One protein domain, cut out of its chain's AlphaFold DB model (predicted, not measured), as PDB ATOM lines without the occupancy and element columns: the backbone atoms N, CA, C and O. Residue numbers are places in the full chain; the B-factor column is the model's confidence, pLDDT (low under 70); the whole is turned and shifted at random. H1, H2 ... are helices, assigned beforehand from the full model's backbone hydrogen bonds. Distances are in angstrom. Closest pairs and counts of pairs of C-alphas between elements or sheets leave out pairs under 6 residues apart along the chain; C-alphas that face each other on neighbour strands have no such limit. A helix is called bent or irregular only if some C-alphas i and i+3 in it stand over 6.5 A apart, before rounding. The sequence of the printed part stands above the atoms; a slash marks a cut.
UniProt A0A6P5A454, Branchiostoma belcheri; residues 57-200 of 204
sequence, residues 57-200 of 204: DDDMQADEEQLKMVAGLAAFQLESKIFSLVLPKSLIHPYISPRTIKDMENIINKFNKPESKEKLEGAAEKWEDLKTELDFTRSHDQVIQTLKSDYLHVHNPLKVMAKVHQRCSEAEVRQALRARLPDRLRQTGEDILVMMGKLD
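AT A GLANCE: This is residues 57 to 200 of the 204 residues of a protein of Branchiostoma belcheri (UniProt A0A6P5A454). One long helix, H1, is the spine of this model, and shorter helices pack on it: H4, H5 and H6 cross it along residues 62 to 79, and H2 and H3 lie at its far end, by residues 79 to 86. H7 packs on H4 and H6, as a second layer over that part of the spine. The printed part has 144 residues with seven named helices, H1 to H7 in order along the chain, and no named strand: the class is all helix. It is compact, with a radius of gyration of the C-alphas of 16.5 A, and its C-alphas span 58 by 29 by 24 A.

HOW THE PARTS SIT: H1, residues 57 to 86, is the hub and touches five other helices. With residues 68 to 79 alone it touches H4, residues 138 to 152, at a steep tilt of 48 degrees, opposite ways; their closest C-alphas, of Gly 72 and Tyr 151, are 4.9 A apart. With residues 67 to 74 alone it touches H6, residues 170 to 180, at a steep tilt of 69 degrees, only just short of perpendicular; the closest C-alphas are those of Leu 67 and Ala 176, 4.7 A. H5, residues 157 to 163, touches H1 about perpendicular, at 84 degrees, closest at the C-alphas of Gln 66 and Val 160, 5.8 A. H7, residues 183 to 198, forms a helical hairpin with H6, closest at the C-alphas of Leu 177 and Gly 189, 5.9 A. H7 also touches H4, about perpendicular at 87 degrees, with the C-alphas of His 140 and Thr 188 closest at 6.2 A. At the other end of H1, H3, residues 123 to 133, touches residues 85 to 86 alone, closest at the C-alphas of Val 86 and Ala 123, 5.2 A. H2, residues 101 to 111, only just touches H1, with 3 pairs of C-alphas within 8 A; Glu 79 and Ile 101 have the closest, 6.9 A apart. H2 and H3 form a helical hairpin, and both are apart from H5, H6 and H7. The helix packing is mostly crossed, with 2 of 8 tilted pairs shallow. Every O i to N i+4 pair is within hydrogen-bond range in H1, H2, H3, H4 and H6, against 2 of 3 in H5 and 10 of 12 in H7.

IN THESE COORDINATES: H1 begins at C-alpha 57 (-0.302, -64.169, 44.410) and runs 43.7 A to C-alpha 86 (15.198, -23.380, 41.811). H7 spans 23.9 A and ends at C-alpha 198 (24.128, -35.435, 46.312); it is irregular, with C-alphas 184 and 187 7.3 A apart. H4 spans 21.4 A, H2 15.6 A, H6 15.4 A, H3 15.0 A and H5 10.0 A.

THE WHOLE: The C-alphas farthest apart, of Asp 57 and Glu 115, are 58.5 A apart. The printed part has no cut. The links H1 to H2 and H2 to H3 are long. Residues 94 to 96, 117 and 165 to 167 are under pLDDT 70.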
ATOM      1  N   ASP A  57      -0.004 -65.249  45.358       70.00
ATOM      2  CA  ASP A  57      -0.302 -64.169  44.410       70.00
ATOM      3  C   ASP A  57      -0.603 -62.835  45.120       70.00
ATOM      4  O   ASP A  57      -0.120 -61.780  44.693       70.00
ATOM      5  N   ASP A  58      -1.322 -62.879  46.247       72.50
ATOM      6  CA  ASP A  58      -1.615 -61.703  47.077       72.50
ATOM      7  C   ASP A  58      -0.338 -61.078  47.675       72.50
ATOM      8  O   ASP A  58      -0.196 -59.846  47.713       72.50
ATOM      9  N   ASP A  59       0.610 -61.909  48.119       76.75
ATOM     10  CA  ASP A  59       1.886 -61.455  48.685       76.75
ATOM     11  C   ASP A  59       2.816 -60.883  47.602       76.75
ATOM     12  O   ASP A  59       3.372 -59.793  47.777       76.75
ATOM     13  N   MET A  60       2.916 -61.537  46.439       79.00
ATOM     14  CA  MET A  60       3.682 -61.009  45.300       79.00
ATOM     15  C   MET A  60       3.133 -59.665  44.807       79.00
ATOM     16  O   MET A  60       3.904 -58.750  44.493       79.00
ATOM     17  N   GLN A  61       1.807 -59.515  44.754       83.38
ATOM     18  CA  GLN A  61       1.181 -58.252  44.375       83.38
ATOM     19  C   GLN A  61       1.476 -57.153  45.405       83.38
ATOM     20  O   GLN A  61       1.768 -56.014  45.027       83.38
ATOM     21  N   ALA A  62       1.437 -57.475  46.701       82.81
ATOM     22  CA  ALA A  62       1.757 -56.518  47.756       82.81
ATOM     23  C   ALA A  62       3.208 -56.010  47.661       82.81
ATOM     24  O   ALA A  62       3.442 -54.806  47.825       82.81
ATOM     25  N   ASP A  63       4.157 -56.893  47.350       87.25
ATOM     26  CA  ASP A  63       5.562 -56.536  47.139       87.25
ATOM     27  C   ASP A  63       5.742 -55.644  45.903       87.25
ATOM     28  O   ASP A  63       6.452 -54.632  45.949       87.25
ATOM     29  N   GLU A  64       5.054 -55.947  44.797       89.94
ATOM     30  CA  GLU A  64       5.104 -55.108  43.597       89.94
ATOM     31  C   GLU A  64       4.567 -53.693  43.872       89.94
ATOM     32  O   GLU A  64       5.166 -52.694  43.452       89.94
ATOM     33  N   GLU A  65       3.451 -53.582  44.597       92.00
ATOM     34  CA  GLU A  65       2.880 -52.291  44.982       92.00
ATOM     35  C   GLU A  65       3.802 -51.503  45.917       92.00
ATOM     36  O   GLU A  65       3.933 -50.283  45.766       92.00
ATOM     37  N   GLN A  66       4.497 -52.183  46.829       91.38
ATOM     38  CA  GLN A  66       5.506 -51.563  47.683       91.38
ATOM     39  C   GLN A  66       6.660 -50.979  46.863       91.38
ATOM     40  O   GLN A  66       7.059 -49.836  47.097       91.38
ATOM     41  N   LEU A  67       7.157 -51.698  45.856       93.00
ATOM     42  CA  LEU A  67       8.223 -51.192  44.984       93.00
ATOM     43  C   LEU A  67       7.756 -49.994  44.143       93.00
ATOM     44  O   LEU A  67       8.496 -49.015  44.013       93.00
ATOM     45  N   LYS A  68       6.521 -50.017  43.619       94.12
ATOM     46  CA  LYS A  68       5.913 -48.857  42.931       94.12
ATOM     47  C   LYS A  68       5.841 -47.639  43.854       94.12
ATOM     48  O   LYS A  68       6.217 -46.538  43.452       94.12
ATOM     49  N   MET A  69       5.405 -47.842  45.100       93.56
ATOM     50  CA  MET A  69       5.324 -46.792  46.117       93.56
ATOM     51  C   MET A  69       6.704 -46.192  46.410       93.56
ATOM     52  O   MET A  69       6.867 -44.977  46.318       93.56
ATOM     53  N   VAL A  70       7.707 -47.024  46.704       94.00
ATOM     54  CA  VAL A  70       9.076 -46.575  47.017       94.00
ATOM     55  C   VAL A  70       9.689 -45.800  45.850       94.00
ATOM     56  O   VAL A  70      10.189 -44.692  46.052       94.00
ATOM     57  N   ALA A  71       9.620 -46.334  44.627       94.88
ATOM     58  CA  ALA A  71      10.198 -45.671  43.459       94.88
ATOM     59  C   ALA A  71       9.483 -44.349  43.129       94.88
ATOM     60  O   ALA A  71      10.125 -43.354  42.788       94.88
ATOM     61  N   GLY A  72       8.157 -44.317  43.280       94.12
ATOM     62  CA  GLY A  72       7.368 -43.100  43.135       94.12
ATOM     63  C   GLY A  72       7.732 -42.031  44.151       94.12
ATOM     64  O   GLY A  72       7.992 -40.890  43.773       94.12
ATOM     65  N   LEU A  73       7.789 -42.392  45.436       92.06
ATOM     66  CA  LEU A  73       8.173 -41.472  46.507       92.06
ATOM     67  C   LEU A  73       9.571 -40.893  46.274       92.06
ATOM     68  O   LEU A  73       9.745 -39.686  46.420       92.06
ATOM     69  N   ALA A  74      10.532 -41.714  45.845       93.50
ATOM     70  CA  ALA A  74      11.870 -41.254  45.485       93.50
ATOM     71  C   ALA A  74      11.830 -40.200  44.361       93.50
ATOM     72  O   ALA A  74      12.421 -39.125  44.490       93.50
ATOM     73  N   ALA A  75      11.059 -40.455  43.299       94.69
ATOM     74  CA  ALA A  75      10.868 -39.508  42.203       94.69
ATOM     75  C   ALA A  75      10.215 -38.192  42.670       94.69
ATOM     76  O   ALA A  75      10.700 -37.110  42.335       94.69
ATOM     77  N   PHE A  76       9.158 -38.262  43.487       92.50
ATOM     78  CA  PHE A  76       8.496 -37.076  44.046       92.50
ATOM     79  C   PHE A  76       9.410 -36.270  44.972       92.50
ATOM     80  O   PHE A  76       9.376 -35.038  44.930       92.50
ATOM     81  N   GLN A  77      10.218 -36.933  45.800       92.12
ATOM     82  CA  GLN A  77      11.167 -36.276  46.699       92.12
ATOM     83  C   GLN A  77      12.251 -35.534  45.919       92.12
ATOM     84  O   GLN A  77      12.500 -34.360  46.204       92.12
ATOM     85  N   LEU A  78      12.848 -36.181  44.914       94.88
ATOM     86  CA  LEU A  78      13.851 -35.560  44.053       94.88
ATOM     87  C   LEU A  78      13.286 -34.332  43.337       94.88
ATOM     88  O   LEU A  78      13.863 -33.249  43.400       94.88
ATOM     89  N   GLU A  79      12.121 -34.480  42.714       93.81
ATOM     90  CA  GLU A  79      11.478 -33.394  41.981       93.81
ATOM     91  C   GLU A  79      11.112 -32.220  42.907       93.81
ATOM     92  O   GLU A  79      11.428 -31.066  42.617       93.81
ATOM     93  N   SER A  80      10.539 -32.511  44.079       92.50
ATOM     94  CA  SER A  80      10.202 -31.490  45.080       92.50
ATOM     95  C   SER A  80      11.441 -30.751  45.586       92.50
ATOM     96  O   SER A  80      11.402 -29.536  45.801       92.50
ATOM     97  N   LYS A  81      12.561 -31.465  45.757       94.25
ATOM     98  CA  LYS A  81      13.836 -30.867  46.151       94.25
ATOM     99  C   LYS A  81      14.367 -29.942  45.061       94.25
ATOM    100  O   LYS A  81      14.702 -28.803  45.383       94.25
ATOM    101  N   ILE A  82      14.361 -30.375  43.800       95.25
ATOM    102  CA  ILE A  82      14.735 -29.542  42.647       95.25
ATOM    103  C   ILE A  82      13.904 -28.254  42.633       95.25
ATOM    104  O   ILE A  82      14.461 -27.158  42.587       95.25
ATOM    105  N   PHE A  83      12.581 -28.362  42.778       94.50
ATOM    106  CA  PHE A  83      11.700 -27.194  42.832       94.50
ATOM    107  C   PHE A  83      12.083 -26.235  43.952       94.50
ATOM    108  O   PHE A  83      12.158 -25.033  43.721       94.50
ATOM    109  N   SER A  84      12.370 -26.759  45.145       93.44
ATOM    110  CA  SER A  84      12.738 -25.946  46.309       93.44
ATOM    111  C   SER A  84      14.069 -25.204  46.168       93.44
ATOM    112  O   SER A  84      14.253 -24.176  46.819       93.44
ATOM    113  N   LEU A  85      14.983 -25.715  45.340       94.12
ATOM    114  CA  LEU A  85      16.280 -25.093  45.070       94.12
ATOM    115  C   LEU A  85      16.181 -24.018  43.983       94.12
ATOM    116  O   LEU A  85      16.881 -23.008  44.039       94.12
ATOM    117  N   VAL A  86      15.296 -24.223  43.007       94.06
ATOM    118  CA  VAL A  86      15.198 -23.380  41.811       94.06
ATOM    119  C   VAL A  86      14.158 -22.273  41.967       94.06
ATOM    120  O   VAL A  86      14.413 -21.118  41.617       94.06
ATOM    121  N   LEU A  87      12.975 -22.610  42.479       91.56
ATOM    122  CA  LEU A  87      11.836 -21.703  42.551       91.56
ATOM    123  C   LEU A  87      11.711 -21.035  43.927       91.56
ATOM    124  O   LEU A  87      12.030 -21.632  44.957       91.56
ATOM    125  N   PRO A  88      11.167 -19.807  43.981       88.31
ATOM    126  CA  PRO A  88      10.781 -19.204  45.247       88.31
ATOM    127  C   PRO A  88       9.644 -20.002  45.899       88.31
ATOM    128  O   PRO A  88       8.728 -20.479  45.227       88.31
ATOM    129  N   LYS A  89       9.653 -20.079  47.237       86.44
ATOM    130  CA  LYS A  89       8.653 -20.833  48.020       86.44
ATOM    131  C   LYS A  89       7.208 -20.412  47.742       86.44
ATOM    132  O   LYS A  89       6.310 -21.233  47.861       86.44
ATOM    133  N   SER A  90       6.983 -19.154  47.362       84.75
ATOM    134  CA  SER A  90       5.659 -18.629  47.009       84.75
ATOM    135  C   SER A  90       5.052 -19.278  45.763       84.75
ATOM    136  O   SER A  90       3.840 -19.221  45.606       84.75
ATOM    137  N   LEU A  91       5.865 -19.888  44.896       83.88
ATOM    138  CA  LEU A  91       5.410 -20.568  43.679       83.88
ATOM    139  C   LEU A  91       5.335 -22.087  43.819       83.88
ATOM    140  O   LEU A  91       4.890 -22.756  42.890       83.88
ATOM    141  N   ILE A  92       5.762 -22.631  44.960       83.62
ATOM    142  CA  ILE A  92       5.716 -24.064  45.241       83.62
ATOM    143  C   ILE A  92       4.449 -24.330  46.048       83.62
ATOM    144  O   ILE A  92       4.419 -24.204  47.274       83.62
ATOM    145  N   HIS A  93       3.382 -24.688  45.344       79.00
ATOM    146  CA  HIS A  93       2.108 -25.055  45.942       79.00
ATOM    147  C   HIS A  93       1.913 -26.574  45.865       79.00
ATOM    148  O   HIS A  93       1.745 -27.082  44.752       79.00
ATOM    149  N   PRO A  94       1.837 -27.287  47.012       69.62
ATOM    150  CA  PRO A  94       1.836 -28.757  47.083       69.62
ATOM    151  C   PRO A  94       0.817 -29.494  46.197       69.62
ATOM    152  O   PRO A  94       0.998 -30.671  45.914       69.62
ATOM    153  N   TYR A  95      -0.248 -28.822  45.741       64.19
ATOM    154  CA  TYR A  95      -1.345 -29.434  44.977       64.19
ATOM    155  C   TYR A  95      -1.565 -28.824  43.586       64.19
ATOM    156  O   TYR A  95      -2.434 -29.266  42.825       64.19
ATOM    157  N   ILE A  96      -0.806 -27.782  43.240       68.56
ATOM    158  CA  ILE A  96      -1.128 -26.932  42.090       68.56
ATOM    159  C   ILE A  96       0.059 -26.828  41.143       68.56
ATOM    160  O   ILE A  96      -0.110 -27.105  39.955       68.56
ATOM    161  N   SER A  97       1.243 -26.447  41.630       75.00
ATOM    162  CA  SER A  97       2.365 -26.130  40.749       75.00
ATOM    163  C   SER A  97       3.698 -26.004  41.496       75.00
ATOM    164  O   SER A  97       3.685 -25.550  42.642       75.00
ATOM    165  N   PRO A  98       4.828 -26.312  40.834       86.31
ATOM    166  CA  PRO A  98       4.937 -27.123  39.610       86.31
ATOM    167  C   PRO A  98       4.626 -28.610  39.873       86.31
ATOM    168  O   PRO A  98       4.810 -29.098  40.984       86.31
ATOM    169  N   ARG A  99       4.118 -29.332  38.859       87.12
ATOM    170  CA  ARG A  99       3.818 -30.780  38.955       87.12
ATOM    171  C   ARG A  99       4.843 -31.665  38.258       87.12
ATOM    172  O   ARG A  99       4.775 -32.882  38.418       87.12
ATOM    173  N   THR A 100       5.685 -31.071  37.420       91.81
ATOM    174  CA  THR A 100       6.749 -31.720  36.653       91.81
ATOM    175  C   THR A 100       7.909 -30.743  36.473       91.81
ATOM    176  O   THR A 100       7.718 -29.524  36.543       91.81
ATOM    177  N   ILE A 101       9.108 -31.256  36.183       93.06
ATOM    178  CA  ILE A 101      10.276 -30.431  35.827       93.06
ATOM    179  C   ILE A 101       9.957 -29.546  34.619       93.06
ATOM    180  O   ILE A 101      10.251 -28.354  34.623       93.06
ATOM    181  N   LYS A 102       9.234 -30.085  33.636       92.62
ATOM    182  CA  LYS A 102       8.755 -29.323  32.481       92.62
ATOM    183  C   LYS A 102       7.829 -28.161  32.863       92.62
ATOM    184  O   LYS A 102       7.920 -27.086  32.273       92.62
ATOM    185  N   ASP A 103       6.944 -28.339  33.843       91.81
ATOM    186  CA  ASP A 103       6.094 -27.246  34.330       91.81
ATOM    187  C   ASP A 103       6.925 -26.158  35.007       91.81
ATOM    188  O   ASP A 103       6.694 -24.974  34.757       91.81
ATOM    189  N   MET A 104       7.921 -26.545  35.808       93.44
ATOM    190  CA  MET A 104       8.881 -25.604  36.387       93.44
ATOM    191  C   MET A 104       9.618 -24.822  35.291       93.44
ATOM    192  O   MET A 104       9.673 -23.595  35.358       93.44
ATOM    193  N   GLU A 105      10.127 -25.489  34.255       93.31
ATOM    194  CA  GLU A 105      10.793 -24.826  33.127       93.31
ATOM    195  C   GLU A 105       9.859 -23.854  32.396       93.31
ATOM    196  O   GLU A 105      10.255 -22.741  32.049       93.31
ATOM    197  N   ASN A 106       8.591 -24.226  32.207       92.00
ATOM    198  CA  ASN A 106       7.586 -23.345  31.612       92.00
ATOM    199  C   ASN A 106       7.318 -22.105  32.475       92.00
ATOM    200  O   ASN A 106       7.161 -21.007  31.933       92.00
ATOM    201  N   ILE A 107       7.286 -22.258  33.802       90.62
ATOM    202  CA  ILE A 107       7.183 -21.138  34.746       90.62
ATOM    203  C   ILE A 107       8.407 -20.235  34.581       90.62
ATOM    204  O   ILE A 107       8.245 -19.052  34.287       90.62
ATOM    205  N   ILE A 108       9.620 -20.784  34.654       91.69
ATOM    206  CA  ILE A 108      10.866 -20.021  34.479       91.69
ATOM    207  C   ILE A 108      10.843 -19.229  33.169       91.69
ATOM    208  O   ILE A 108      11.007 -18.009  33.176       91.69
ATOM    209  N   ASN A 109      10.532 -19.889  32.056       89.94
ATOM    210  CA  ASN A 109      10.477 -19.264  30.738       89.94
ATOM    211  C   ASN A 109       9.404 -18.176  30.633       89.94
ATOM    212  O   ASN A 109       9.613 -17.172  29.955       89.94
ATOM    213  N   LYS A 110       8.252 -18.339  31.296       87.81
ATOM    214  CA  LYS A 110       7.185 -17.330  31.305       87.81
ATOM    215  C   LYS A 110       7.618 -16.061  32.038       87.81
ATOM    216  O   LYS A 110       7.382 -14.964  31.536       87.81
ATOM    217  N   PHE A 111       8.263 -16.192  33.192       85.06
ATOM    218  CA  PHE A 111       8.670 -15.045  34.011       85.06
ATOM    219  C   PHE A 111      10.025 -14.443  33.600       85.06
ATOM    220  O   PHE A 111      10.340 -13.329  34.006       85.06
ATOM    221  N   ASN A 112      10.804 -15.123  32.752       83.44
ATOM    222  CA  ASN A 112      12.060 -14.593  32.208       83.44
ATOM    223  C   ASN A 112      11.869 -13.729  30.942       83.44
ATOM    224  O   ASN A 112      12.829 -13.172  30.409       83.44
ATOM    225  N   LYS A 113      10.636 -13.602  30.429       81.88
ATOM    226  CA  LYS A 113      10.336 -12.723  29.287       81.88
ATOM    227  C   LYS A 113      10.479 -11.246  29.677       81.88
ATOM    228  O   LYS A 113      10.100 -10.875  30.787       81.88
ATOM    229  N   PRO A 114      10.938 -10.375  28.758       71.44
ATOM    230  CA  PRO A 114      11.122  -8.948  29.038       71.44
ATOM    231  C   PRO A 114       9.816  -8.217  29.394       71.44
ATOM    232  O   PRO A 114       9.856  -7.188  30.057       71.44
ATOM    233  N   GLU A 115       8.666  -8.752  28.978       76.50
ATOM    234  CA  GLU A 115       7.334  -8.194  29.247       76.50
ATOM    235  C   GLU A 115       6.777  -8.576  30.632       76.50
ATOM    236  O   GLU A 115       5.746  -8.049  31.060       76.50
ATOM    237  N   SER A 116       7.438  -9.491  31.349       74.62
ATOM    238  CA  SER A 116       6.989  -9.954  32.661       74.62
ATOM    239  C   SER A 116       7.303  -8.913  33.736       74.62
ATOM    240  O   SER A 116       8.456  -8.551  33.964       74.62
ATOM    241  N   LYS A 117       6.255  -8.433  34.420       66.19
ATOM    242  CA  LYS A 117       6.369  -7.456  35.520       66.19
ATOM    243  C   LYS A 117       7.079  -8.022  36.751       66.19
ATOM    244  O   LYS A 117       7.651  -7.266  37.526       66.19
ATOM    245  N   GLU A 118       7.036  -9.338  36.911       72.06
ATOM    246  CA  GLU A 118       7.676 -10.068  37.998       72.06
ATOM    247  C   GLU A 118       8.778 -10.941  37.399       72.06
ATOM    248  O   GLU A 118       8.529 -11.702  36.464       72.06
ATOM    249  N   LYS A 119      10.002 -10.822  37.918       76.44
ATOM    250  CA  LYS A 119      11.110 -11.715  37.566       76.44
ATOM    251  C   LYS A 119      11.272 -12.744  38.671       76.44
ATOM    252  O   LYS A 119      11.233 -12.393  39.847       76.44
ATOM    253  N   LEU A 120      11.493 -14.002  38.303       82.94
ATOM    254  CA  LEU A 120      11.919 -15.007  39.275       82.94
ATOM    255  C   LEU A 120      13.380 -14.745  39.611       82.94
ATOM    256  O   LEU A 120      14.213 -14.705  38.708       82.94
ATOM    257  N   GLU A 121      13.679 -14.556  40.893       79.19
ATOM    258  CA  GLU A 121      15.016 -14.245  41.405       79.19
ATOM    259  C   GLU A 121      16.051 -15.313  41.006       79.19
ATOM    260  O   GLU A 121      16.239 -16.319  41.700       79.19
ATOM    261  N   GLY A 122      16.702 -15.105  39.858       86.75
ATOM    262  CA  GLY A 122      17.755 -15.974  39.332       86.75
ATOM    263  C   GLY A 122      17.316 -17.410  39.034       86.75
ATOM    264  O   GLY A 122      18.171 -18.271  38.904       86.75
ATOM    265  N   ALA A 123      16.014 -17.711  38.940       91.31
ATOM    266  CA  ALA A 123      15.546 -19.099  38.818       91.31
ATOM    267  C   ALA A 123      16.056 -19.803  37.547       91.31
ATOM    268  O   ALA A 123      16.291 -21.005  37.568       91.31
ATOM    269  N   ALA A 124      16.259 -19.059  36.454       92.06
ATOM    270  CA  ALA A 124      16.859 -19.606  35.239       92.06
ATOM    271  C   ALA A 124      18.325 -20.017  35.458       92.06
ATOM    272  O   ALA A 124      18.695 -21.131  35.115       92.06
ATOM    273  N   GLU A 125      19.127 -19.149  36.078       93.56
ATOM    274  CA  GLU A 125      20.538 -19.414  36.394       93.56
ATOM    275  C   GLU A 125      20.670 -20.572  37.387       93.56
ATOM    276  O   GLU A 125      21.339 -21.556  37.091       93.56
ATOM    277  N   LYS A 126      19.895 -20.546  38.482       95.12
ATOM    278  CA  LYS A 126      19.817 -21.646  39.456       95.12
ATOM    279  C   LYS A 126      19.479 -22.985  38.803       95.12
ATOM    280  O   LYS A 126      19.981 -24.014  39.238       95.12
ATOM    281  N   TRP A 127      18.602 -22.993  37.795       95.62
ATOM    282  CA  TRP A 127      18.252 -24.227  37.097       95.62
ATOM    283  C   TRP A 127      19.385 -24.735  36.203       95.62
ATOM    284  O   TRP A 127      19.635 -25.936  36.189       95.62
ATOM    285  N   GLU A 128      20.079 -23.861  35.476       95.44
ATOM    286  CA  GLU A 128      21.231 -24.267  34.656       95.44
ATOM    287  C   GLU A 128      22.411 -24.748  35.513       95.44
ATOM    288  O   GLU A 128      23.013 -25.783  35.204       95.44
ATOM    289  N   ASP A 129      22.685 -24.068  36.626       96.62
ATOM    290  CA  ASP A 129      23.710 -24.478  37.588       96.62
ATOM    291  C   ASP A 129      23.379 -25.850  38.182       96.62
ATOM    292  O   ASP A 129      24.204 -26.763  38.145       96.62
ATOM    293  N   LEU A 130      22.134 -26.041  38.636       96.31
ATOM    294  CA  LEU A 130      21.691 -27.310  39.210       96.31
ATOM    295  C   LEU A 130      21.701 -28.447  38.179       96.31
ATOM    296  O   LEU A 130      22.072 -29.572  38.509       96.31
ATOM    297  N   LYS A 131      21.327 -28.178  36.920       96.19
ATOM    298  CA  LYS A 131      21.430 -29.176  35.843       96.19
ATOM    299  C   LYS A 131      22.872 -29.610  35.620       96.19
ATOM    300  O   LYS A 131      23.106 -30.792  35.390       96.19
ATOM    301  N   THR A 132      23.814 -28.678  35.706       96.19
ATOM    302  CA  THR A 132      25.241 -28.975  35.563       96.19
ATOM    303  C   THR A 132      25.759 -29.776  36.757       96.19
ATOM    304  O   THR A 132      26.423 -30.787  36.571       96.19
ATOM    305  N   GLU A 133      25.410 -29.384  37.983       96.00
ATOM    306  CA  GLU A 133      25.831 -30.075  39.213       96.00
ATOM    307  C   GLU A 133      25.318 -31.526  39.295       96.00
ATOM    308  O   GLU A 133      26.010 -32.437  39.772       96.00
ATOM    309  N   LEU A 134      24.091 -31.749  38.824       96.06
ATOM    310  CA  LEU A 134      23.432 -33.052  38.840       96.06
ATOM    311  C   LEU A 134      23.662 -33.877  37.569       96.06
ATOM    312  O   LEU A 134      23.152 -34.993  37.501       96.06
ATOM    313  N   ASP A 135      24.383 -33.348  36.575       96.31
ATOM    314  CA  ASP A 135      24.480 -33.938  35.233       96.31
ATOM    315  C   ASP A 135      23.084 -34.286  34.668       96.31
ATOM    316  O   ASP A 135      22.836 -35.351  34.096       96.31
ATOM    317  N   PHE A 136      22.113 -33.397  34.893       95.44
ATOM    318  CA  PHE A 136      20.711 -33.657  34.601       95.44
ATOM    319  C   PHE A 136      20.463 -33.708  33.084       95.44
ATOM    320  O   PHE A 136      20.924 -32.867  32.316       95.44
ATOM    321  N   THR A 137      19.668 -34.682  32.632       95.25
ATOM    322  CA  THR A 137      19.427 -34.957  31.212       95.25
ATOM    323  C   THR A 137      17.952 -35.243  30.976       95.25
ATOM    324  O   THR A 137      17.187 -35.518  31.901       95.25
ATOM    325  N   ARG A 138      17.540 -35.256  29.707       92.19
ATOM    326  CA  ARG A 138      16.172 -35.633  29.330       92.19
ATOM    327  C   ARG A 138      15.812 -37.070  29.731       92.19
ATOM    328  O   ARG A 138      14.646 -37.345  30.000       92.19
ATOM    329  N   SER A 139      16.790 -37.976  29.790       94.25
ATOM    330  CA  SER A 139      16.565 -39.351  30.247       94.25
ATOM    331  C   SER A 139      16.177 -39.386  31.728       94.25
ATOM    332  O   SER A 139      15.316 -40.177  32.106       94.25
ATOM    333  N   HIS A 140      16.742 -38.495  32.551       96.06
ATOM    334  CA  HIS A 140      16.381 -38.365  33.966       96.06
ATOM    335  C   HIS A 140      14.918 -37.936  34.137       96.06
ATOM    336  O   HIS A 140      14.184 -38.566  34.896       96.06
ATOM    337  N   ASP A 141      14.455 -36.943  33.366       94.38
ATOM    338  CA  ASP A 141      13.034 -36.557  33.347       94.38
ATOM    339  C   ASP A 141      12.140 -37.734  32.918       94.38
ATOM    340  O   ASP A 141      11.137 -38.024  33.568       94.38
ATOM    341  N   GLN A 142      12.535 -38.496  31.890       94.44
ATOM    342  CA  GLN A 142      11.787 -39.685  31.469       94.44
ATOM    343  C   GLN A 142      11.679 -40.742  32.581       94.44
ATOM    344  O   GLN A 142      10.608 -41.330  32.760       94.44
ATOM    345  N   VAL A 143      12.762 -40.993  33.322       96.81
ATOM    346  CA  VAL A 143      12.752 -41.901  34.477       96.81
ATOM    347  C   VAL A 143      11.779 -41.392  35.537       96.81
ATOM    348  O   VAL A 143      10.874 -42.131  35.913       96.81
ATOM    349  N   ILE A 144      11.886 -40.124  35.942       96.00
ATOM    350  CA  ILE A 144      10.997 -39.513  36.944       96.00
ATOM    351  C   ILE A 144       9.523 -39.654  36.530       96.00
ATOM    352  O   ILE A 144       8.706 -40.115  37.327       96.00
ATOM    353  N   GLN A 145       9.177 -39.343  35.277       94.69
ATOM    354  CA  GLN A 145       7.804 -39.496  34.776       94.69
ATOM    355  C   GLN A 145       7.326 -40.950  34.789       94.69
ATOM    356  O   GLN A 145       6.179 -41.214  35.149       94.69
ATOM    357  N   THR A 146       8.195 -41.896  34.423       94.94
ATOM    358  CA  THR A 146       7.861 -43.329  34.426       94.94
ATOM    359  C   THR A 146       7.520 -43.794  35.841       94.94
ATOM    360  O   THR A 146       6.468 -44.390  36.061       94.94
ATOM    361  N   LEU A 147       8.355 -43.446  36.821       95.44
ATOM    362  CA  LEU A 147       8.155 -43.832  38.219       95.44
ATOM    363  C   LEU A 147       6.909 -43.184  38.834       95.44
ATOM    364  O   LEU A 147       6.155 -43.841  39.551       95.44
ATOM    365  N   LYS A 148       6.659 -41.906  38.528       93.62
ATOM    366  CA  LYS A 148       5.443 -41.206  38.968       93.62
ATOM    367  C   LYS A 148       4.188 -41.813  38.350       93.62
ATOM    368  O   LYS A 148       3.181 -41.932  39.037       93.62
ATOM    369  N   SER A 149       4.240 -42.212  37.078       93.19
ATOM    370  CA  SER A 149       3.130 -42.914  36.432       93.19
ATOM    371  C   SER A 149       2.835 -44.231  37.145       93.19
ATOM    372  O   SER A 149       1.690 -44.474  37.510       93.19
ATOM    373  N   ASP A 150       3.851 -45.049  37.414       92.00
ATOM    374  CA  ASP A 150       3.691 -46.327  38.119       92.00
ATOM    375  C   ASP A 150       3.100 -46.155  39.525       92.00
ATOM    376  O   ASP A 150       2.208 -46.903  39.924       92.00
ATOM    377  N   TYR A 151       3.549 -45.133  40.252       91.19
ATOM    378  CA  TYR A 151       3.028 -44.781  41.572       91.19
ATOM    379  C   TYR A 151       1.527 -44.469  41.565       91.19
ATOM    380  O   TYR A 151       0.803 -44.876  42.471       91.19
ATOM    381  N   LEU A 152       1.042 -43.760  40.541       90.00
ATOM    382  CA  LEU A 152      -0.376 -43.400  40.431       90.00
ATOM    383  C   LEU A 152      -1.285 -44.613  40.176       90.00
ATOM    384  O   LEU A 152      -2.497 -44.493  40.339       90.00
ATOM    385  N   HIS A 153      -0.713 -45.763  39.812       90.31
ATOM    386  CA  HIS A 153      -1.430 -47.021  39.597       90.31
ATOM    387  C   HIS A 153      -1.286 -48.003  40.773       90.31
ATOM    388  O   HIS A 153      -1.595 -49.185  40.630       90.31
ATOM    389  N   VAL A 154      -0.819 -47.549  41.942       90.25
ATOM    390  CA  VAL A 154      -0.893 -48.343  43.179       90.25
ATOM    391  C   VAL A 154      -2.361 -48.446  43.607       90.25
ATOM    392  O   VAL A 154      -2.996 -47.420  43.848       90.25
ATOM    393  N   HIS A 155      -2.911 -49.662  43.720       85.62
ATOM    394  CA  HIS A 155      -4.350 -49.850  43.953       85.62
ATOM    395  C   HIS A 155      -4.760 -49.509  45.386       85.62
ATOM    396  O   HIS A 155      -5.836 -48.949  45.601       85.62
ATOM    397  N   ASN A 156      -3.912 -49.810  46.376       84.88
ATOM    398  CA  ASN A 156      -4.185 -49.489  47.776       84.88
ATOM    399  C   ASN A 156      -3.048 -48.672  48.416       84.88
ATOM    400  O   ASN A 156      -2.309 -49.170  49.272       84.88
ATOM    401  N   PRO A 157      -2.908 -47.386  48.042       84.94
ATOM    402  CA  PRO A 157      -1.765 -46.579  48.447       84.94
ATOM    403  C   PRO A 157      -1.690 -46.384  49.964       84.94
ATOM    404  O   PRO A 157      -0.592 -46.301  50.502       84.94
ATOM    405  N   LEU A 158      -2.820 -46.363  50.679       85.00
ATOM    406  CA  LEU A 158      -2.832 -46.216  52.139       85.00
ATOM    407  C   LEU A 158      -2.296 -47.467  52.849       85.00
ATOM    408  O   LEU A 158      -1.477 -47.344  53.760       85.00
ATOM    409  N   LYS A 159      -2.713 -48.666  52.416       83.00
ATOM    410  CA  LYS A 159      -2.207 -49.938  52.963       83.00
ATOM    411  C   LYS A 159      -0.709 -50.087  52.702       83.00
ATOM    412  O   LYS A 159       0.029 -50.509  53.589       83.00
ATOM    413  N   VAL A 160      -0.261 -49.709  51.507       83.38
ATOM    414  CA  VAL A 160       1.153 -49.784  51.119       83.38
ATOM    415  C   VAL A 160       1.983 -48.735  51.865       83.38
ATOM    416  O   VAL A 160       3.034 -49.067  52.405       83.38
ATOM    417  N   MET A 161       1.497 -47.494  51.997       83.38
ATOM    418  CA  MET A 161       2.178 -46.449  52.777       83.38
ATOM    419  C   MET A 161       2.318 -46.800  54.259       83.38
ATOM    420  O   MET A 161       3.287 -46.380  54.876       83.38
ATOM    421  N   ALA A 162       1.399 -47.575  54.840       80.44
ATOM    422  CA  ALA A 162       1.550 -48.043  56.218       80.44
ATOM    423  C   ALA A 162       2.745 -49.000  56.398       80.44
ATOM    424  O   ALA A 162       3.285 -49.100  57.497       80.44
ATOM    425  N   LYS A 163       3.157 -49.696  55.328       77.00
ATOM    426  CA  LYS A 163       4.319 -50.600  55.315       77.00
ATOM    427  C   LYS A 163       5.615 -49.887  54.910       77.00
ATOM    428  O   LYS A 163       6.690 -50.249  55.385       77.00
ATOM    429  N   VAL A 164       5.522 -48.879  54.044       78.94
ATOM    430  CA  VAL A 164       6.674 -48.093  53.581       78.94
ATOM    431  C   VAL A 164       7.059 -47.059  54.637       78.94
ATOM    432  O   VAL A 164       6.289 -46.160  54.968       78.94
ATOM    433  N   HIS A 165       8.279 -47.158  55.161       68.25
ATOM    434  CA  HIS A 165       8.798 -46.163  56.095       68.25
ATOM    435  C   HIS A 165       8.989 -44.818  55.376       68.25
ATOM    436  O   HIS A 165       9.431 -44.775  54.230       68.25
ATOM    437  N   GLN A 166       8.708 -43.694  56.054       63.88
ATOM    438  CA  GLN A 166       8.845 -42.341  55.474       63.88
ATOM    439  C   GLN A 166      10.262 -42.014  54.966       63.88
ATOM    440  O   GLN A 166      10.433 -41.066  54.201       63.88
ATOM    441  N   ARG A 167      11.274 -42.781  55.389       67.56
ATOM    442  CA  ARG A 167      12.633 -42.739  54.849       67.56
ATOM    443  C   ARG A 167      13.005 -44.120  54.328       67.56
ATOM    444  O   ARG A 167      13.276 -45.012  55.124       67.56
ATOM    445  N   CYS A 168      13.021 -44.263  53.009       81.06
ATOM    446  CA  CYS A 168      13.556 -45.448  52.352       81.06
ATOM    447  C   CYS A 168      15.087 -45.410  52.410       81.06
ATOM    448  O   CYS A 168      15.696 -44.354  52.220       81.06
ATOM    449  N   SER A 169      15.708 -46.555  52.659       89.69
ATOM    450  CA  SER A 169      17.151 -46.730  52.521       89.69
ATOM    451  C   SER A 169      17.577 -46.699  51.053       89.69
ATOM    452  O   SER A 169      16.789 -46.974  50.143       89.69
ATOM    453  N   GLU A 170      18.857 -46.423  50.808       91.94
ATOM    454  CA  GLU A 170      19.429 -46.460  49.459       91.94
ATOM    455  C   GLU A 170      19.237 -47.824  48.781       91.94
ATOM    456  O   GLU A 170      18.938 -47.898  47.589       91.94
ATOM    457  N   ALA A 171      19.356 -48.913  49.546       92.50
ATOM    458  CA  ALA A 171      19.157 -50.268  49.043       92.50
ATOM    459  C   ALA A 171      17.719 -50.500  48.554       92.50
ATOM    460  O   ALA A 171      17.530 -51.031  47.458       92.50
ATOM    461  N   GLU A 172      16.720 -50.055  49.322       92.44
ATOM    462  CA  GLU A 172      15.304 -50.169  48.955       92.44
ATOM    463  C   GLU A 172      14.981 -49.338  47.711       92.44
ATOM    464  O   GLU A 172      14.332 -49.836  46.788       92.44
ATOM    465  N   VAL A 173      15.473 -48.094  47.642       94.31
ATOM    466  CA  VAL A 173      15.268 -47.237  46.465       94.31
ATOM    467  C   VAL A 173      15.922 -47.865  45.237       94.31
ATOM    468  O   VAL A 173      15.271 -48.003  44.204       94.31
ATOM    469  N   ARG A 174      17.170 -48.331  45.342       95.69
ATOM    470  CA  ARG A 174      17.869 -49.013  44.242       95.69
ATOM    471  C   ARG A 174      17.116 -50.251  43.758       95.69
ATOM    472  O   ARG A 174      16.966 -50.441  42.550       95.69
ATOM    473  N   GLN A 175      16.646 -51.095  44.677       95.25
ATOM    474  CA  GLN A 175      15.865 -52.284  44.334       95.25
ATOM    475  C   GLN A 175      14.585 -51.900  43.588       95.25
ATOM    476  O   GLN A 175      14.297 -52.468  42.533       95.25
ATOM    477  N   ALA A 176      13.861 -50.898  44.088       95.12
ATOM    478  CA  ALA A 176      12.647 -50.402  43.458       95.12
ATOM    479  C   ALA A 176      12.919 -49.851  42.048       95.12
ATOM    480  O   ALA A 176      12.238 -50.232  41.097       95.12
ATOM    481  N   LEU A 177      13.966 -49.041  41.866       95.62
ATOM    482  CA  LEU A 177      14.348 -48.511  40.552       95.62
ATOM    483  C   LEU A 177      14.682 -49.626  39.553       95.62
ATOM    484  O   LEU A 177      14.196 -49.602  38.422       95.62
ATOM    485  N   ARG A 178      15.457 -50.638  39.961       95.12
ATOM    486  CA  ARG A 178      15.815 -51.775  39.093       95.12
ATOM    487  C   ARG A 178      14.617 -52.628  38.692       95.12
ATOM    488  O   ARG A 178      14.593 -53.133  37.569       95.12
ATOM    489  N   ALA A 179      13.659 -52.789  39.601       94.31
ATOM    490  CA  ALA A 179      12.444 -53.556  39.363       94.31
ATOM    491  C   ALA A 179      11.456 -52.821  38.445       94.31
ATOM    492  O   ALA A 179      10.763 -53.464  37.660       94.31
ATOM    493  N   ARG A 180      11.379 -51.484  38.535       94.00
ATOM    494  CA  ARG A 180      10.390 -50.685  37.790       94.00
ATOM    495  C   ARG A 180      10.885 -50.175  36.442       94.00
ATOM    496  O   ARG A 180      10.081 -49.961  35.538       94.00
ATOM    497  N   LEU A 181      12.188 -49.956  36.288       95.25
ATOM    498  CA  LEU A 181      12.723 -49.365  35.066       95.25
ATOM    499  C   LEU A 181      13.080 -50.426  34.018       95.25
ATOM    500  O   LEU A 181      13.708 -51.439  34.343       95.25
ATOM    501  N   PRO A 182      12.758 -50.180  32.731       93.56
ATOM    502  CA  PRO A 182      13.221 -51.035  31.647       93.56
ATOM    503  C   PRO A 182      14.749 -50.987  31.548       93.56
ATOM    504  O   PRO A 182      15.357 -49.968  31.879       93.56
ATOM    505  N   ASP A 183      15.369 -52.036  31.000       93.19
ATOM    506  CA  ASP A 183      16.836 -52.179  30.926       93.19
ATOM    507  C   ASP A 183      17.553 -50.934  30.386       93.19
ATOM    508  O   ASP A 183      18.551 -50.487  30.948       93.19
ATOM    509  N   ARG A 184      16.990 -50.311  29.342       94.25
ATOM    510  CA  ARG A 184      17.527 -49.090  28.714       94.25
ATOM    511  C   ARG A 184      17.581 -47.862  29.634       94.25
ATOM    512  O   ARG A 184      18.314 -46.930  29.332       94.25
ATOM    513  N   LEU A 185      16.781 -47.831  30.701       94.75
ATOM    514  CA  LEU A 185      16.714 -46.735  31.673       94.75
ATOM    515  C   LEU A 185      17.353 -47.101  33.020       94.75
ATOM    516  O   LEU A 185      17.400 -46.252  33.904       94.75
ATOM    517  N   ARG A 186      17.854 -48.332  33.202       94.06
ATOM    518  CA  ARG A 186      18.412 -48.768  34.493       94.06
ATOM    519  C   ARG A 186      19.624 -47.952  34.918       94.06
ATOM    520  O   ARG A 186      19.684 -47.554  36.073       94.06
ATOM    521  N   GLN A 187      20.539 -47.660  33.992       96.19
ATOM    522  CA  GLN A 187      21.703 -46.826  34.301       96.19
ATOM    523  C   GLN A 187      21.273 -45.422  34.738       96.19
ATOM    524  O   GLN A 187      21.690 -44.951  35.784       96.19
ATOM    525  N   THR A 188      20.341 -44.814  34.004       96.75
ATOM    526  CA  THR A 188      19.740 -43.524  34.365       96.75
ATOM    527  C   THR A 188      19.024 -43.575  35.722       96.75
ATOM    528  O   THR A 188      18.988 -42.584  36.442       96.75
ATOM    529  N   GLY A 189      18.463 -44.725  36.104       96.19
ATOM    530  CA  GLY A 189      17.942 -44.961  37.451       96.19
ATOM    531  C   GLY A 189      19.032 -44.950  38.529       96.19
ATOM    532  O   GLY A 189      18.838 -44.353  39.581       96.19
ATOM    533  N   GLU A 190      20.196 -45.550  38.278       96.31
ATOM    534  CA  GLU A 190      21.338 -45.443  39.202       96.31
ATOM    535  C   GLU A 190      21.844 -43.992  39.291       96.31
ATOM    536  O   GLU A 190      22.151 -43.518  40.382       96.31
ATOM    537  N   ASP A 191      21.840 -43.248  38.183       96.81
ATOM    538  CA  ASP A 191      22.208 -41.827  38.175       96.81
ATOM    539  C   ASP A 191      21.231 -40.986  39.034       96.81
ATOM    540  O   ASP A 191      21.654 -40.096  39.775       96.81
ATOM    541  N   ILE A 192      19.928 -41.312  39.025       96.38
ATOM    542  CA  ILE A 192      18.918 -40.727  39.936       96.38
ATOM    543  C   ILE A 192      19.271 -40.989  41.400       96.38
ATOM    544  O   ILE A 192      19.170 -40.080  42.222       96.38
ATOM    545  N   LEU A 193      19.724 -42.198  41.734       95.62
ATOM    546  CA  LEU A 193      20.140 -42.532  43.095       95.62
ATOM    547  C   LEU A 193      21.352 -41.694  43.532       95.62
ATOM    548  O   LEU A 193      21.366 -41.165  44.643       95.62
ATOM    549  N   VAL A 194      22.324 -41.496  42.636       95.81
ATOM    550  CA  VAL A 194      23.477 -40.611  42.872       95.81
ATOM    551  C   VAL A 194      23.027 -39.165  43.092       95.81
ATOM    552  O   VAL A 194      23.486 -38.525  44.036       95.81
ATOM    553  N   MET A 195      22.103 -38.646  42.273       96.38
ATOM    554  CA  MET A 195      21.532 -37.305  42.471       96.38
ATOM    555  C   MET A 195      20.828 -37.176  43.823       96.38
ATOM    556  O   MET A 195      20.982 -36.167  44.509       96.38
ATOM    557  N   MET A 196      20.072 -38.195  44.233       95.44
ATOM    558  CA  MET A 196      19.411 -38.198  45.536       95.44
ATOM    559  C   MET A 196      20.416 -38.200  46.692       95.44
ATOM    560  O   MET A 196      20.183 -37.506  47.681       95.44
ATOM    561  N   GLY A 197      21.544 -38.901  46.550       94.25
ATOM    562  CA  GLY A 197      22.668 -38.830  47.488       94.25
ATOM    563  C   GLY A 197      23.301 -37.437  47.548       94.25
ATOM    564  O   GLY A 197      23.449 -36.886  48.633       94.25
ATOM    565  N   LYS A 198      23.588 -36.813  46.392       95.00
ATOM    566  CA  LYS A 198      24.128 -35.435  46.312       95.00
ATOM    567  C   LYS A 198      23.226 -34.399  47.001       95.00
ATOM    568  O   LYS A 198      23.717 -33.390  47.492       95.00
ATOM    569  N   LEU A 199      21.913 -34.632  47.012       95.00
ATOM    570  CA  LEU A 199      20.911 -33.715  47.565       95.00
ATOM    571  C   LEU A 199      20.454 -34.066  48.992       95.00
ATOM    572  O   LEU A 199      19.465 -33.484  49.462       95.00
ATOM    573  N   ASP A 200      21.138 -35.003  49.658       93.19
ATOM    574  CA  ASP A 200      20.830 -35.499  51.008       93.19
ATOM    575  C   ASP A 200      19.387 -36.027  51.157       93.19
ATOM    576  O   ASP A 200      18.733 -35.850  52.191       93.19
TER     577      ASP A 200